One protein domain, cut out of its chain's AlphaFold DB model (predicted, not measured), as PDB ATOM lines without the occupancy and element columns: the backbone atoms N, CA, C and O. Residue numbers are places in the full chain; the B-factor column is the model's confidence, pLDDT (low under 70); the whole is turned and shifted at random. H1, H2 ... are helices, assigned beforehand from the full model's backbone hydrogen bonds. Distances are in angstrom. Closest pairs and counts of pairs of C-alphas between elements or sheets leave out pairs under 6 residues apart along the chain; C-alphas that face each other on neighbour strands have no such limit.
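Overview. This is residues 66 to 165 of the 283 residues of an uncharacterized protein of Catenaria anguillulae PL171 (UniProt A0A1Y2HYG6). Helix H5 lies in the middle of an all-helix domain, with the hairpin of H1 and H2 packed on one side of it and H7 on the other; H2, H5 and H7 make a row and run the same way. H3 packs on H1 away from H5, short H6 follows H5 round a corner, and a long link, residues 107 to 121, loops out between short H4 and H5. The printed part has 100 residues with seven named helices, H1 to H7 in chain order, and no named strand. It is compact, with a radius of gyration of the C-alphas of 12.8 A, and rounded, spanning 34 by 29 by 22 A.

Arrangement. H1, residues 66 to 75, and H2, residues 79 to 88, form a helical hairpin: they touch at a shallow tilt of 29 degrees, opposite ways, with the C-alphas of Ala 73 and Val 81 closest at 6.3 A. H3, residues 93 to 101, touches H1 at a steep tilt of 50 degrees, the same way; the C-alphas of Ala 67 and Ala 99 are closest at 4.5 A. H4, residues 103 to 106, is close to H1 but not clearly touching, the closest C-alphas being those of Arg 68 and Tyr 105, 6.7 A apart. H5, residues 122 to 132, is the hub, touching four helices. It touches H1 at a steep tilt of 53 degrees, opposite ways, with the C-alphas of Ser 74 and Ser 125 closest at 5.4 A. H5 and H2 only just touch, with 3 pairs of C-alphas within 8 A, the closest being Val 79 and Ser 125 at 5.5 A; they run the same way at a shallow tilt of 26 degrees. H6, residues 134 to 137, only just touches H5, only at the corner, where the C-alphas of Arg 130 and Cys 137 are closest at 6.4 A. H6 also only just touches H3, with 3 pairs within 8 A and the C-alphas of Val 97 and Val 136 closest at 6.1 A. H7, residues 150 to 159, touches H5 at a shallow tilt of 16 degrees, the same way, with the C-alphas of Gly 123 and His 152 closest at 5.2 A. H7 is apart from H1, H2 and H3. Every O i to N i+4 pair is within hydrogen-bond range in H1, H2, H3, H5 and H7; H4 and H6 are too short for such a pair.

Along the chain. H1 begins at C-alpha 66, (9.354, -31.050, -19.212), and is 14.2 A long; H2 is 13.3 A and H3 12.4 A. H5 begins at C-alpha 122, (13.818, -35.369, -36.491), and is 15.3 A long. H7, 13.0 A long, ends at C-alpha 159, (27.436, -32.727, -37.715). Short H4 and H6 measure 5.7 A and 5.2 A.

Size, cuts and confidence. The C-alphas of Ile 88 and Glu 111 are the two farthest apart, at 37.3 A. The printed part has no cut. The links H4 to H5 and H6 to H7 are long, with 15 and 12 residues; the other links are tight. The mean pLDDT of the printed part is 80.0, and residues 106 to 121, 139 to 146 and 163 to 165 are under 70.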
ATOM      1  N   TYR A  66       8.612 -31.737 -18.160       97.31
ATOM      2  CA  TYR A  66       9.354 -31.050 -19.212       97.31
ATOM      3  C   TYR A  66      10.306 -31.973 -19.958       97.31
ATOM      4  O   TYR A  66      10.384 -31.891 -21.176       97.31
ATOM      5  N   ALA A  67      10.988 -32.883 -19.266       95.38
ATOM      6  CA  ALA A  67      11.882 -33.824 -19.928       95.38
ATOM      7  C   ALA A  67      11.121 -34.743 -20.897       95.38
ATOM      8  O   ALA A  67      11.583 -34.965 -22.016       95.38
ATOM      9  N   ARG A  68       9.917 -35.201 -20.531       93.50
ATOM     10  CA  ARG A  68       9.049 -35.930 -21.465       93.50
ATOM     11  C   ARG A  68       8.605 -35.053 -22.641       93.50
ATOM     12  O   ARG A  68       8.684 -35.486 -23.782       93.50
ATOM     13  N   CYS A  69       8.182 -33.817 -22.376       95.38
ATOM     14  CA  CYS A  69       7.758 -32.866 -23.409       95.38
ATOM     15  C   CYS A  69       8.885 -32.575 -24.420       95.38
ATOM     16  O   CYS A  69       8.678 -32.644 -25.629       95.38
ATOM     17  N   ILE A  70      10.105 -32.340 -23.927       95.25
ATOM     18  CA  ILE A  70      11.310 -32.135 -24.740       95.25
ATOM     19  C   ILE A  70      11.608 -33.374 -25.587       95.25
ATOM     20  O   ILE A  70      11.936 -33.237 -26.766       95.25
ATOM     21  N   HIS A  71      11.520 -34.573 -25.001       91.06
ATOM     22  CA  HIS A  71      11.745 -35.823 -25.727       91.06
ATOM     23  C   HIS A  71      10.783 -35.936 -26.918       91.06
ATOM     24  O   HIS A  71      11.209 -36.151 -28.049       91.06
ATOM     25  N   GLU A  72       9.503 -35.687 -26.674       90.06
ATOM     26  CA  GLU A  72       8.428 -35.916 -27.643       90.06
ATOM     27  C   GLU A  72       8.399 -34.852 -28.740       90.06
ATOM     28  O   GLU A  72       8.271 -35.174 -29.921       90.06
ATOM     29  N   ALA A  73       8.662 -33.593 -28.380       92.62
ATOM     30  CA  ALA A  73       8.937 -32.539 -29.348       92.62
ATOM     31  C   ALA A  73      10.158 -32.875 -30.217       92.62
ATOM     32  O   ALA A  73      10.150 -32.656 -31.429       92.62
ATOM     33  N   SER A  74      11.205 -33.448 -29.614       90.25
ATOM     34  CA  SER A  74      12.423 -33.787 -30.341       90.25
ATOM     35  C   SER A  74      12.209 -34.889 -31.373       90.25
ATOM     36  O   SER A  74      12.685 -34.733 -32.498       90.25
ATOM     37  N   ILE A  75      11.531 -35.984 -31.011       84.38
ATOM     38  CA  ILE A  75      11.268 -37.101 -31.939       84.38
ATOM     39  C   ILE A  75      10.229 -36.738 -33.002       84.38
ATOM     40  O   ILE A  75      10.252 -37.309 -34.084       84.38
ATOM     41  N   SER A  76       9.372 -35.753 -32.726       85.69
ATOM     42  CA  SER A  76       8.348 -35.275 -33.661       85.69
ATOM     43  C   SER A  76       8.827 -34.153 -34.590       85.69
ATOM     44  O   SER A  76       8.044 -33.660 -35.399       85.69
ATOM     45  N   GLY A  77      10.087 -33.711 -34.473       87.94
ATOM     46  CA  GLY A  77      10.620 -32.620 -35.302       87.94
ATOM     47  C   GLY A  77      10.065 -31.229 -34.952       87.94
ATOM     48  O   GLY A  77      10.103 -30.327 -35.784       87.94
ATOM     49  N   LEU A  78       9.519 -31.031 -33.747       91.88
ATOM     50  CA  LEU A  78       8.851 -29.786 -33.338       91.88
ATOM     51  C   LEU A  78       9.856 -28.774 -32.764       91.88
ATOM     52  O   LEU A  78       9.874 -28.480 -31.564       91.88
ATOM     53  N   VAL A  79      10.733 -28.254 -33.625       94.19
ATOM     54  CA  VAL A  79      11.812 -27.315 -33.262       94.19
ATOM     55  C   VAL A  79      11.301 -26.048 -32.569       94.19
ATOM     56  O   VAL A  79      11.943 -25.537 -31.662       94.19
ATOM     57  N   GLU A  80      10.130 -25.560 -32.949       95.50
ATOM     58  CA  GLU A  80       9.437 -24.425 -32.342       95.50
ATOM     59  C   GLU A  80       9.014 -24.687 -30.893       95.50
ATOM     60  O   GLU A  80       9.111 -23.784 -30.063       95.50
ATOM     61  N   VAL A  81       8.606 -25.921 -30.565       96.50
ATOM     62  CA  VAL A  81       8.322 -26.318 -29.178       96.50
ATOM     63  C   VAL A  81       9.629 -26.320 -28.389       96.50
ATOM     64  O   VAL A  81       9.672 -25.793 -27.279       96.50
ATOM     65  N   LEU A  82      10.709 -26.866 -28.959       96.81
ATOM     66  CA  LEU A  82      12.030 -26.880 -28.318       96.81
ATOM     67  C   LEU A  82      12.551 -25.459 -28.067       96.81
ATOM     68  O   LEU A  82      13.002 -25.154 -26.962       96.81
ATOM     69  N   ASP A  83      12.429 -24.576 -29.059       97.62
ATOM     70  CA  ASP A  83      12.809 -23.169 -28.956       97.62
ATOM     71  C   ASP A  83      11.995 -22.442 -27.885       97.62
ATOM     72  O   ASP A  83      12.561 -21.713 -27.070       97.62
ATOM     73  N   TRP A  84      10.681 -22.669 -27.842       98.06
ATOM     74  CA  TRP A  84       9.807 -22.109 -26.816       98.06
ATOM     75  C   TRP A  84      10.179 -22.599 -25.411       98.06
ATOM     76  O   TRP A  84      10.364 -21.779 -24.508       98.06
ATOM     77  N   LEU A  85      10.370 -23.908 -25.223       98.00
ATOM     78  CA  LEU A  85      10.770 -24.486 -23.935       98.00
ATOM     79  C   LEU A  85      12.129 -23.947 -23.464       98.00
ATOM     80  O   LEU A  85      12.306 -23.651 -22.282       98.00
ATOM     81  N   TYR A  86      13.083 -23.795 -24.384       97.81
ATOM     82  CA  TYR A  86      14.434 -23.344 -24.066       97.81
ATOM     83  C   TYR A  86      14.519 -21.833 -23.816       97.81
ATOM     84  O   TYR A  86      15.091 -21.407 -22.815       97.81
ATOM     85  N   LYS A  87      13.950 -21.013 -24.705       97.44
ATOM     86  CA  LYS A  87      14.137 -19.551 -24.705       97.44
ATOM     87  C   LYS A  87      13.066 -18.808 -23.910       97.44
ATOM     88  O   LYS A  87      13.371 -17.789 -23.296       97.44
ATOM     89  N   ILE A  88      11.823 -19.290 -23.943       97.31
ATOM     90  CA  ILE A  88      10.672 -18.594 -23.349       97.31
ATOM     91  C   ILE A  88      10.348 -19.165 -21.973       97.31
ATOM     92  O   ILE A  88      10.347 -18.423 -20.995       97.31
ATOM     93  N   VAL A  89      10.123 -20.479 -21.878       97.56
ATOM     94  CA  VAL A  89       9.831 -21.148 -20.595       97.56
ATOM     95  C   VAL A  89      11.087 -21.262 -19.724       97.56
ATOM     96  O   VAL A  89      10.979 -21.336 -18.504       97.56
ATOM     97  N   GLN A  90      12.278 -21.231 -20.337       97.50
ATOM     98  CA  GLN A  90      13.577 -21.356 -19.663       97.50
ATOM     99  C   GLN A  90      13.681 -22.637 -18.827       97.50
ATOM    100  O   GLN A  90      14.137 -22.632 -17.682       97.50
ATOM    101  N   VAL A  91      13.249 -23.756 -19.415       97.75
ATOM    102  CA  VAL A  91      13.335 -25.071 -18.774       97.75
ATOM    103  C   VAL A  91      14.797 -25.384 -18.395       97.75
ATOM    104  O   VAL A  91      15.697 -25.181 -19.219       97.75
ATOM    105  N   PRO A  92      15.071 -25.910 -17.183       97.62
ATOM    106  CA  PRO A  92      16.430 -26.224 -16.753       97.62
ATOM    107  C   PRO A  92      17.156 -27.189 -17.699       97.62
ATOM    108  O   PRO A  92      16.601 -28.189 -18.149       97.62
ATOM    109  N   THR A  93      18.458 -26.976 -17.921       96.19
ATOM    110  CA  THR A  93      19.284 -27.873 -18.757       96.19
ATOM    111  C   THR A  93      19.272 -29.329 -18.273       96.19
ATOM    112  O   THR A  93      19.428 -30.242 -19.078       96.19
ATOM    113  N   ALA A  94      19.043 -29.572 -16.978       95.94
ATOM    114  CA  ALA A  94      18.909 -30.921 -16.428       95.94
ATOM    115  C   ALA A  94      17.736 -31.707 -17.048       95.94
ATOM    116  O   ALA A  94      17.864 -32.910 -17.268       95.94
ATOM    117  N   ASP A  95      16.628 -31.041 -17.389       96.19
ATOM    118  CA  ASP A  95      15.495 -31.665 -18.078       96.19
ATOM    119  C   ASP A  95      15.828 -32.019 -19.524       96.19
ATOM    120  O   ASP A  95      15.447 -33.089 -19.989       96.19
ATOM    121  N   PHE A  96      16.606 -31.179 -20.212       94.69
ATOM    122  CA  PHE A  96      17.120 -31.487 -21.547       94.69
ATOM    123  C   PHE A  96      18.084 -32.681 -21.519       94.69
ATOM    124  O   PHE A  96      17.954 -33.597 -22.329       94.69
ATOM    125  N   VAL A  97      19.006 -32.728 -20.551       92.50
ATOM    126  CA  VAL A  97      19.886 -33.891 -20.342       92.50
ATOM    127  C   VAL A  97      19.055 -35.149 -20.095       92.50
ATOM    128  O   VAL A  97      19.302 -36.176 -20.724       92.50
ATOM    129  N   ARG A  98      18.039 -35.064 -19.230       92.00
ATOM    130  CA  ARG A  98      17.137 -36.180 -18.932       92.00
ATOM    131  C   ARG A  98      16.343 -36.618 -20.163       92.00
ATOM    132  O   ARG A  98      16.250 -37.812 -20.407       92.00
ATOM    133  N   ALA A  99      15.809 -35.690 -20.952       91.25
ATOM    134  CA  ALA A  99      15.093 -35.990 -22.194       91.25
ATOM    135  C   ALA A  99      15.971 -36.715 -23.228       91.25
ATOM    136  O   ALA A  99      15.481 -37.564 -23.973       91.25
ATOM    137  N   TRP A 100      17.263 -36.372 -23.266       87.38
ATOM    138  CA  TRP A 100      18.238 -36.945 -24.191       87.38
ATOM    139  C   TRP A 100      18.711 -38.344 -23.777       87.38
ATOM    140  O   TRP A 100      18.826 -39.219 -24.627       87.38
ATOM    141  N   SER A 101      18.969 -38.583 -22.485       85.44
ATOM    142  CA  SER A 101      19.606 -39.828 -22.018       85.44
ATOM    143  C   SER A 101      18.671 -40.844 -21.356       85.44
ATOM    144  O   SER A 101      19.027 -42.018 -21.243       85.44
ATOM    145  N   SER A 102      17.486 -40.438 -20.889       85.56
ATOM    146  CA  SER A 102      16.658 -41.264 -19.999       85.56
ATOM    147  C   SER A 102      15.948 -42.412 -20.705       85.56
ATOM    148  O   SER A 102      14.940 -42.185 -21.376       85.56
ATOM    149  N   LYS A 103      16.357 -43.653 -20.399       81.38
ATOM    150  CA  LYS A 103      15.714 -44.909 -20.842       81.38
ATOM    151  C   LYS A 103      14.211 -45.037 -20.526       81.38
ATOM    152  O   LYS A 103      13.531 -45.876 -21.098       81.38
ATOM    153  N   LYS A 104      13.656 -44.176 -19.670       84.38
ATOM    154  CA  LYS A 104      12.221 -44.170 -19.339       84.38
ATOM    155  C   LYS A 104      11.325 -43.730 -20.502       84.38
ATOM    156  O   LYS A 104      10.167 -44.128 -20.555       84.38
ATOM    157  N   TYR A 105      11.819 -42.874 -21.395       77.44
ATOM    158  CA  TYR A 105      10.990 -42.302 -22.465       77.44
ATOM    159  C   TYR A 105      10.893 -43.189 -23.707       77.44
ATOM    160  O   TYR A 105      10.184 -42.850 -24.642       77.44
ATOM    161  N   TYR A 106      11.546 -44.346 -23.677       68.94
ATOM    162  CA  TYR A 106      11.582 -45.288 -24.784       68.94
ATOM    163  C   TYR A 106      10.275 -46.086 -24.883       68.94
ATOM    164  O   TYR A 106       9.969 -46.686 -25.898       68.94
ATOM    165  N   GLY A 107       9.449 -46.117 -23.837       62.59
ATOM    166  CA  GLY A 107       8.472 -47.200 -23.751       62.59
ATOM    167  C   GLY A 107       9.183 -48.560 -23.792       62.59
ATOM    168  O   GLY A 107      10.402 -48.660 -23.944       62.59
ATOM    169  N   ASP A 108       8.437 -49.638 -23.621       54.69
ATOM    170  CA  ASP A 108       8.999 -50.976 -23.769       54.69
ATOM    171  C   ASP A 108       9.170 -51.260 -25.279       54.69
ATOM    172  O   ASP A 108       8.339 -51.902 -25.916       54.69
ATOM    173  N   PHE A 109      10.216 -50.686 -25.890       53.50
ATOM    174  CA  PHE A 109      10.515 -50.769 -27.330       53.50
ATOM    175  C   PHE A 109      10.916 -52.172 -27.809       53.50
ATOM    176  O   PHE A 109      11.116 -52.350 -29.008       53.50
ATOM    177  N   GLU A 110      11.013 -53.170 -26.925       52.22
ATOM    178  CA  GLU A 110      11.388 -54.532 -27.324       52.22
ATOM    179  C   GLU A 110      10.378 -55.180 -28.295       52.22
ATOM    180  O   GLU A 110      10.760 -56.094 -29.019       52.22
ATOM    181  N   GLU A 111       9.134 -54.684 -28.406       49.28
ATOM    182  CA  GLU A 111       8.106 -55.315 -29.261       49.28
ATOM    183  C   GLU A 111       7.433 -54.400 -30.302       49.28
ATOM    184  O   GLU A 111       6.718 -54.877 -31.186       49.28
ATOM    185  N   MET A 112       7.640 -53.081 -30.259       46.41
ATOM    186  CA  MET A 112       6.850 -52.139 -31.062       46.41
ATOM    187  C   MET A 112       7.651 -51.536 -32.227       46.41
ATOM    188  O   MET A 112       8.191 -50.437 -32.142       46.41
ATOM    189  N   HIS A 113       7.655 -52.252 -33.358       50.16
ATOM    190  CA  HIS A 113       8.146 -51.820 -34.677       50.16
ATOM    191  C   HIS A 113       7.366 -50.613 -35.254       50.16
ATOM    192  O   HIS A 113       6.719 -50.718 -36.299       50.16
ATOM    193  N   TYR A 114       7.388 -49.449 -34.602       53.25
ATOM    194  CA  TYR A 114       6.739 -48.254 -35.144       53.25
ATOM    195  C   TYR A 114       7.583 -47.636 -36.263       53.25
ATOM    196  O   TYR A 114       8.373 -46.720 -36.050       53.25
ATOM    197  N   GLU A 115       7.302 -48.065 -37.494       54.44
ATOM    198  CA  GLU A 115       7.693 -47.438 -38.773       54.44
ATOM    199  C   GLU A 115       7.218 -45.960 -38.916       54.44
ATOM    200  O   GLU A 115       7.346 -45.362 -39.987       54.44
ATOM    201  N   GLY A 116       6.605 -45.375 -37.876       53.38
ATOM    202  CA  GLY A 116       5.965 -44.057 -37.887       53.38
ATOM    203  C   GLY A 116       6.790 -42.913 -37.292       53.38
ATOM    204  O   GLY A 116       6.701 -41.801 -37.807       53.38
ATOM    205  N   TYR A 117       7.610 -43.156 -36.261       52.12
ATOM    206  CA  TYR A 117       8.350 -42.077 -35.580       52.12
ATOM    207  C   TYR A 117       9.435 -41.460 -36.469       52.12
ATOM    208  O   TYR A 117       9.629 -40.249 -36.479       52.12
ATOM    209  N   ASP A 118      10.064 -42.275 -37.309       52.81
ATOM    210  CA  ASP A 118      11.125 -41.822 -38.205       52.81
ATOM    211  C   ASP A 118      10.629 -41.097 -39.461       52.81
ATOM    212  O   ASP A 118      11.423 -40.463 -40.159       52.81
ATOM    213  N   ARG A 119       9.317 -41.132 -39.746       53.88
ATOM    214  CA  ARG A 119       8.743 -40.369 -40.866       53.88
ATOM    215  C   ARG A 119       8.745 -38.865 -40.604       53.88
ATOM    216  O   ARG A 119       8.726 -38.091 -41.557       53.88
ATOM    217  N   PHE A 120       8.772 -38.440 -39.342       55.50
ATOM    218  CA  PHE A 120       8.651 -37.033 -38.972       55.50
ATOM    219  C   PHE A 120      10.018 -36.438 -38.623       55.50
ATOM    220  O   PHE A 120      10.453 -36.463 -37.483       55.50
ATOM    221  N   ASN A 121      10.701 -35.950 -39.662       59.28
ATOM    222  CA  ASN A 121      11.728 -34.896 -39.717       59.28
ATOM    223  C   ASN A 121      12.578 -34.580 -38.455       59.28
ATOM    224  O   ASN A 121      12.886 -33.422 -38.171       59.28
ATOM    225  N   HIS A 122      13.018 -35.587 -37.699       74.19
ATOM    226  CA  HIS A 122      13.818 -35.369 -36.491       74.19
ATOM    227  C   HIS A 122      15.221 -34.803 -36.781       74.19
ATOM    228  O   HIS A 122      15.898 -34.357 -35.852       74.19
ATOM    229  N   GLY A 123      15.663 -34.777 -38.045       78.38
ATOM    230  CA  GLY A 123      16.894 -34.109 -38.466       78.38
ATOM    231  C   GLY A 123      16.945 -32.637 -38.052       78.38
ATOM    232  O   GLY A 123      17.969 -32.184 -37.544       78.38
ATOM    233  N   GLU A 124      15.828 -31.910 -38.165       84.50
ATOM    234  CA  GLU A 124      15.758 -30.508 -37.732       84.50
ATOM    235  C   GLU A 124      15.972 -30.379 -36.219       84.50
ATOM    236  O   GLU A 124      16.770 -29.555 -35.769       84.50
ATOM    237  N   SER A 125      15.340 -31.254 -35.431       88.88
ATOM    238  CA  SER A 125      15.567 -31.324 -33.986       88.88
ATOM    239  C   SER A 125      17.031 -31.622 -33.665       88.88
ATOM    240  O   SER A 125      17.604 -30.976 -32.794       88.88
ATOM    241  N   LEU A 126      17.673 -32.573 -34.351       85.31
ATOM    242  CA  LEU A 126      19.087 -32.900 -34.124       85.31
ATOM    243  C   LEU A 126      20.007 -31.694 -34.370       85.31
ATOM    244  O   LEU A 126      20.889 -31.411 -33.555       85.31
ATOM    245  N   LEU A 127      19.771 -30.945 -35.450       87.38
ATOM    246  CA  LEU A 127      20.493 -29.701 -35.730       87.38
ATOM    247  C   LEU A 127      20.220 -28.637 -34.660       87.38
ATOM    248  O   LEU A 127      21.149 -27.963 -34.208       87.38
ATOM    249  N   TRP A 128      18.972 -28.524 -34.201       92.69
ATOM    250  CA  TRP A 128      18.604 -27.623 -33.112       92.69
ATOM    251  C   TRP A 128      19.366 -27.944 -31.822       92.69
ATOM    252  O   TRP A 128      19.937 -27.043 -31.202       92.69
ATOM    253  N   TRP A 129      19.437 -29.223 -31.449       91.31
ATOM    254  CA  TRP A 129      20.172 -29.693 -30.277       91.31
ATOM    255  C   TRP A 129      21.654 -29.322 -30.362       91.31
ATOM    256  O   TRP A 129      22.215 -28.788 -29.405       91.31
ATOM    257  N   ARG A 130      22.277 -29.505 -31.531       88.62
ATOM    258  CA  ARG A 130      23.678 -29.120 -31.760       88.62
ATOM    259  C   ARG A 130      23.937 -27.634 -31.593       88.62
ATOM    260  O   ARG A 130      25.000 -27.264 -31.089       88.62
ATOM    261  N   ALA A 131      23.019 -26.818 -32.104       92.31
ATOM    262  CA  ALA A 131      23.153 -25.371 -32.143       92.31
ATOM    263  C   ALA A 131      22.922 -24.743 -30.764       92.31
ATOM    264  O   ALA A 131      23.653 -23.832 -30.381       92.31
ATOM    265  N   ASN A 132      21.939 -25.244 -30.010       95.00
ATOM    266  CA  ASN A 132      21.501 -24.626 -28.757       95.00
ATOM    267  C   ASN A 132      22.079 -25.307 -27.507       95.00
ATOM    268  O   ASN A 132      22.275 -24.650 -26.488       95.00
ATOM    269  N   LEU A 133      22.364 -26.612 -27.561       93.50
ATOM    270  CA  LEU A 133      22.803 -27.413 -26.411       93.50
ATOM    271  C   LEU A 133      23.951 -28.383 -26.766       93.50
ATOM    272  O   LEU A 133      23.879 -29.575 -26.445       93.50
ATOM    273  N   PRO A 134      25.055 -27.904 -27.376       89.69
ATOM    274  CA  PRO A 134      26.148 -28.766 -27.828       89.69
ATOM    275  C   PRO A 134      26.761 -29.622 -26.710       89.69
ATOM    276  O   PRO A 134      27.143 -30.763 -26.952       89.69
ATOM    277  N   GLN A 135      26.811 -29.107 -25.479       88.75
ATOM    278  CA  GLN A 135      27.331 -29.811 -24.306       88.75
ATOM    279  C   GLN A 135      26.517 -31.052 -23.916       88.75
ATOM    280  O   GLN A 135      27.057 -31.938 -23.250       88.75
ATOM    281  N   VAL A 136      25.237 -31.105 -24.303       87.75
ATOM    282  CA  VAL A 136      24.375 -32.278 -24.102       87.75
ATOM    283  C   VAL A 136      24.701 -33.325 -25.166       87.75
ATOM    284  O   VAL A 136      24.958 -34.475 -24.821       87.75
ATOM    285  N   CYS A 137      24.796 -32.914 -26.435       80.12
ATOM    286  CA  CYS A 137      25.037 -33.818 -27.564       80.12
ATOM    287  C   CYS A 137      26.416 -34.483 -27.540       80.12
ATOM    288  O   CYS A 137      26.535 -35.648 -27.885       80.12
ATOM    289  N   THR A 138      27.474 -33.770 -27.143       73.06
ATOM    290  CA  THR A 138      28.850 -34.300 -27.245       73.06
ATOM    291  C   THR A 138      29.191 -35.368 -26.209       73.06
ATOM    292  O   THR A 138      30.221 -36.022 -26.329       73.06
ATOM    293  N   LYS A 139      28.404 -35.479 -25.135       67.88
ATOM    294  CA  LYS A 139      28.729 -36.335 -23.980       67.88
ATOM    295  C   LYS A 139      27.864 -37.582 -23.883       67.88
ATOM    296  O   LYS A 139      28.147 -38.436 -23.049       67.88
ATOM    297  N   LEU A 140      26.784 -37.641 -24.650       60.16
ATOM    298  CA  LEU A 140      25.736 -38.629 -24.480       60.16
ATOM    299  C   LEU A 140      25.413 -39.225 -25.839       60.16
ATOM    300  O   LEU A 140      25.062 -38.488 -26.762       60.16
ATOM    301  N   GLU A 141      25.507 -40.548 -25.927       66.56
ATOM    302  CA  GLU A 141      25.048 -41.301 -27.090       66.56
ATOM    303  C   GLU A 141      23.613 -40.896 -27.418       66.56
ATOM    304  O   GLU A 141      22.776 -40.718 -26.522       66.56
ATOM    305  N   VAL A 142      23.348 -40.684 -28.708       66.00
ATOM    306  CA  VAL A 142      22.004 -40.343 -29.154       66.00
ATOM    307  C   VAL A 142      21.165 -41.597 -29.015       66.00
ATOM    308  O   VAL A 142      21.191 -42.497 -29.845       66.00
ATOM    309  N   ASN A 143      20.456 -41.670 -27.903       53.81
ATOM    310  CA  ASN A 143      19.653 -42.817 -27.554       53.81
ATOM    311  C   ASN A 143      18.344 -42.699 -28.355       53.81
ATOM    312  O   ASN A 143      17.360 -42.161 -27.881       53.81
ATOM    313  N   ARG A 144      18.333 -43.002 -29.656       63.25
ATOM    314  CA  ARG A 144      17.113 -42.858 -30.475       63.25
ATOM    315  C   ARG A 144      17.084 -43.856 -31.620       63.25
ATOM    316  O   ARG A 144      17.313 -43.464 -32.753       63.25
ATOM    317  N   GLY A 145      16.736 -45.103 -31.302       62.38
ATOM    318  CA  GLY A 145      16.287 -46.115 -32.265       62.38
ATOM    319  C   GLY A 145      17.154 -46.273 -33.521       62.38
ATOM    320  O   GLY A 145      18.304 -45.850 -33.587       62.38
ATOM    321  N   HIS A 146      16.592 -46.917 -34.539       65.44
ATOM    322  CA  HIS A 146      17.248 -47.036 -35.836       65.44
ATOM    323  C   HIS A 146      16.933 -45.801 -36.685       65.44
ATOM    324  O   HIS A 146      15.768 -45.441 -36.818       65.44
ATOM    325  N   TYR A 147      17.954 -45.196 -37.293       73.62
ATOM    326  CA  TYR A 147      17.791 -44.050 -38.188       73.62
ATOM    327  C   TYR A 147      17.590 -44.499 -39.632       73.62
ATOM    328  O   TYR A 147      18.505 -45.006 -40.276       73.62
ATOM    329  N   TYR A 148      16.403 -44.267 -40.179       73.94
ATOM    330  CA  TYR A 148      16.069 -44.697 -41.535       73.94
ATOM    331  C   TYR A 148      16.261 -43.619 -42.587       73.94
ATOM    332  O   TYR A 148      16.124 -43.919 -43.762       73.94
ATOM    333  N   ASN A 149      16.531 -42.368 -42.227       76.81
ATOM    334  CA  ASN A 149      16.775 -41.317 -43.213       76.81
ATOM    335  C   ASN A 149      18.291 -41.099 -43.353       76.81
ATOM    336  O   ASN A 149      18.937 -40.739 -42.365       76.81
ATOM    337  N   PRO A 150      18.875 -41.251 -44.555       75.50
ATOM    338  CA  PRO A 150      20.311 -41.067 -44.754       75.50
ATOM    339  C   PRO A 150      20.786 -39.656 -44.385       75.50
ATOM    340  O   PRO A 150      21.911 -39.495 -43.924       75.50
ATOM    341  N   ILE A 151      19.928 -38.636 -44.503       79.00
ATOM    342  CA  ILE A 151      20.243 -37.271 -44.056       79.00
ATOM    343  C   ILE A 151      20.408 -37.230 -42.534       79.00
ATOM    344  O   ILE A 151      21.287 -36.533 -42.027       79.00
ATOM    345  N   HIS A 152      19.590 -37.979 -41.791       78.44
ATOM    346  CA  HIS A 152      19.694 -38.040 -40.336       78.44
ATOM    347  C   HIS A 152      20.970 -38.766 -39.913       78.44
ATOM    348  O   HIS A 152      21.706 -38.240 -39.082       78.44
ATOM    349  N   VAL A 153      21.280 -39.902 -40.548       78.00
ATOM    350  CA  VAL A 153      22.537 -40.648 -40.348       78.00
ATOM    351  C   VAL A 153      23.740 -39.740 -40.594       78.00
ATOM    352  O   VAL A 153      24.573 -39.568 -39.707       78.00
ATOM    353  N   PHE A 154      23.768 -39.056 -41.739       80.31
ATOM    354  CA  PHE A 154      24.818 -38.094 -42.065       80.31
ATOM    355  C   PHE A 154      24.916 -36.966 -41.027       80.31
ATOM    356  O   PHE A 154      26.008 -36.581 -40.610       80.31
ATOM    357  N   THR A 155      23.777 -36.438 -40.573       80.12
ATOM    358  CA  THR A 155      23.737 -35.385 -39.548       80.12
ATOM    359  C   THR A 155      24.337 -35.877 -38.230       80.12
ATOM    360  O   THR A 155      25.153 -35.182 -37.625       80.12
ATOM    361  N   LEU A 156      23.985 -37.080 -37.781       79.00
ATOM    362  CA  LEU A 156      24.518 -37.662 -36.548       79.00
ATOM    363  C   LEU A 156      26.022 -37.892 -36.635       79.00
ATOM    364  O   LEU A 156      26.763 -37.524 -35.721       79.00
ATOM    365  N   GLU A 157      26.472 -38.461 -37.745       79.50
ATOM    366  CA  GLU A 157      27.868 -38.826 -37.931       79.50
ATOM    367  C   GLU A 157      28.750 -37.585 -38.098       79.50
ATOM    368  O   GLU A 157      29.687 -37.366 -37.331       79.50
ATOM    369  N   TYR A 158      28.417 -36.709 -39.045       80.56
ATOM    370  CA  TYR A 158      29.305 -35.617 -39.441       80.56
ATOM    371  C   TYR A 158      29.046 -34.311 -38.695       80.56
ATOM    372  O   TYR A 158      29.990 -33.577 -38.387       80.56
ATOM    373  N   VAL A 159      27.786 -33.996 -38.381       79.75
ATOM    374  CA  VAL A 159      27.436 -32.727 -37.715       79.75
ATOM    375  C   VAL A 159      27.504 -32.873 -36.195       79.75
ATOM    376  O   VAL A 159      28.049 -32.003 -35.501       79.75
ATOM    377  N   LEU A 160      26.977 -33.982 -35.669       77.88
ATOM    378  CA  LEU A 160      26.965 -34.253 -34.230       77.88
ATOM    379  C   LEU A 160      28.216 -34.981 -33.738       77.88
ATOM    380  O   LEU A 160      28.474 -34.944 -32.536       77.88
ATOM    381  N   LYS A 161      29.027 -35.560 -34.639       80.25
ATOM    382  CA  LYS A 161      30.208 -36.370 -34.293       80.25
ATOM    383  C   LYS A 161      29.863 -37.532 -33.360       80.25
ATOM    384  O   LYS A 161      30.650 -37.879 -32.481       80.25
ATOM    385  N   SER A 162      28.672 -38.106 -33.529       75.44
ATOM    386  CA  SER A 162      28.238 -39.268 -32.763       75.44
ATOM    387  C   SER A 162      28.935 -40.508 -33.316       75.44
ATOM    388  O   SER A 162      28.534 -41.046 -34.345       75.44
ATOM    389  N   SER A 163      30.002 -40.952 -32.652       66.62
ATOM    390  CA  SER A 163      30.641 -42.234 -32.949       66.62
ATOM    391  C   SER A 163      29.753 -43.365 -32.439       66.62
ATOM    392  O   SER A 163      29.429 -43.384 -31.255       66.62
ATOM    393  N   GLY A 164      29.384 -44.306 -33.307       65.81
ATOM    394  CA  GLY A 164      28.675 -45.518 -32.896       65.81
ATOM    395  C   GLY A 164      27.224 -45.606 -33.341       65.81
ATOM    396  O   GLY A 164      26.353 -45.999 -32.571       65.81
ATOM    397  N   LEU A 165      26.968 -45.302 -34.610       63.00
ATOM    398  CA  LEU A 165      25.701 -45.590 -35.283       63.00
ATOM    399  C   LEU A 165      25.523 -47.107 -35.533       63.00
ATOM    400  O   LEU A 165      25.107 -47.523 -36.604       63.00
TER     401      LEU A 165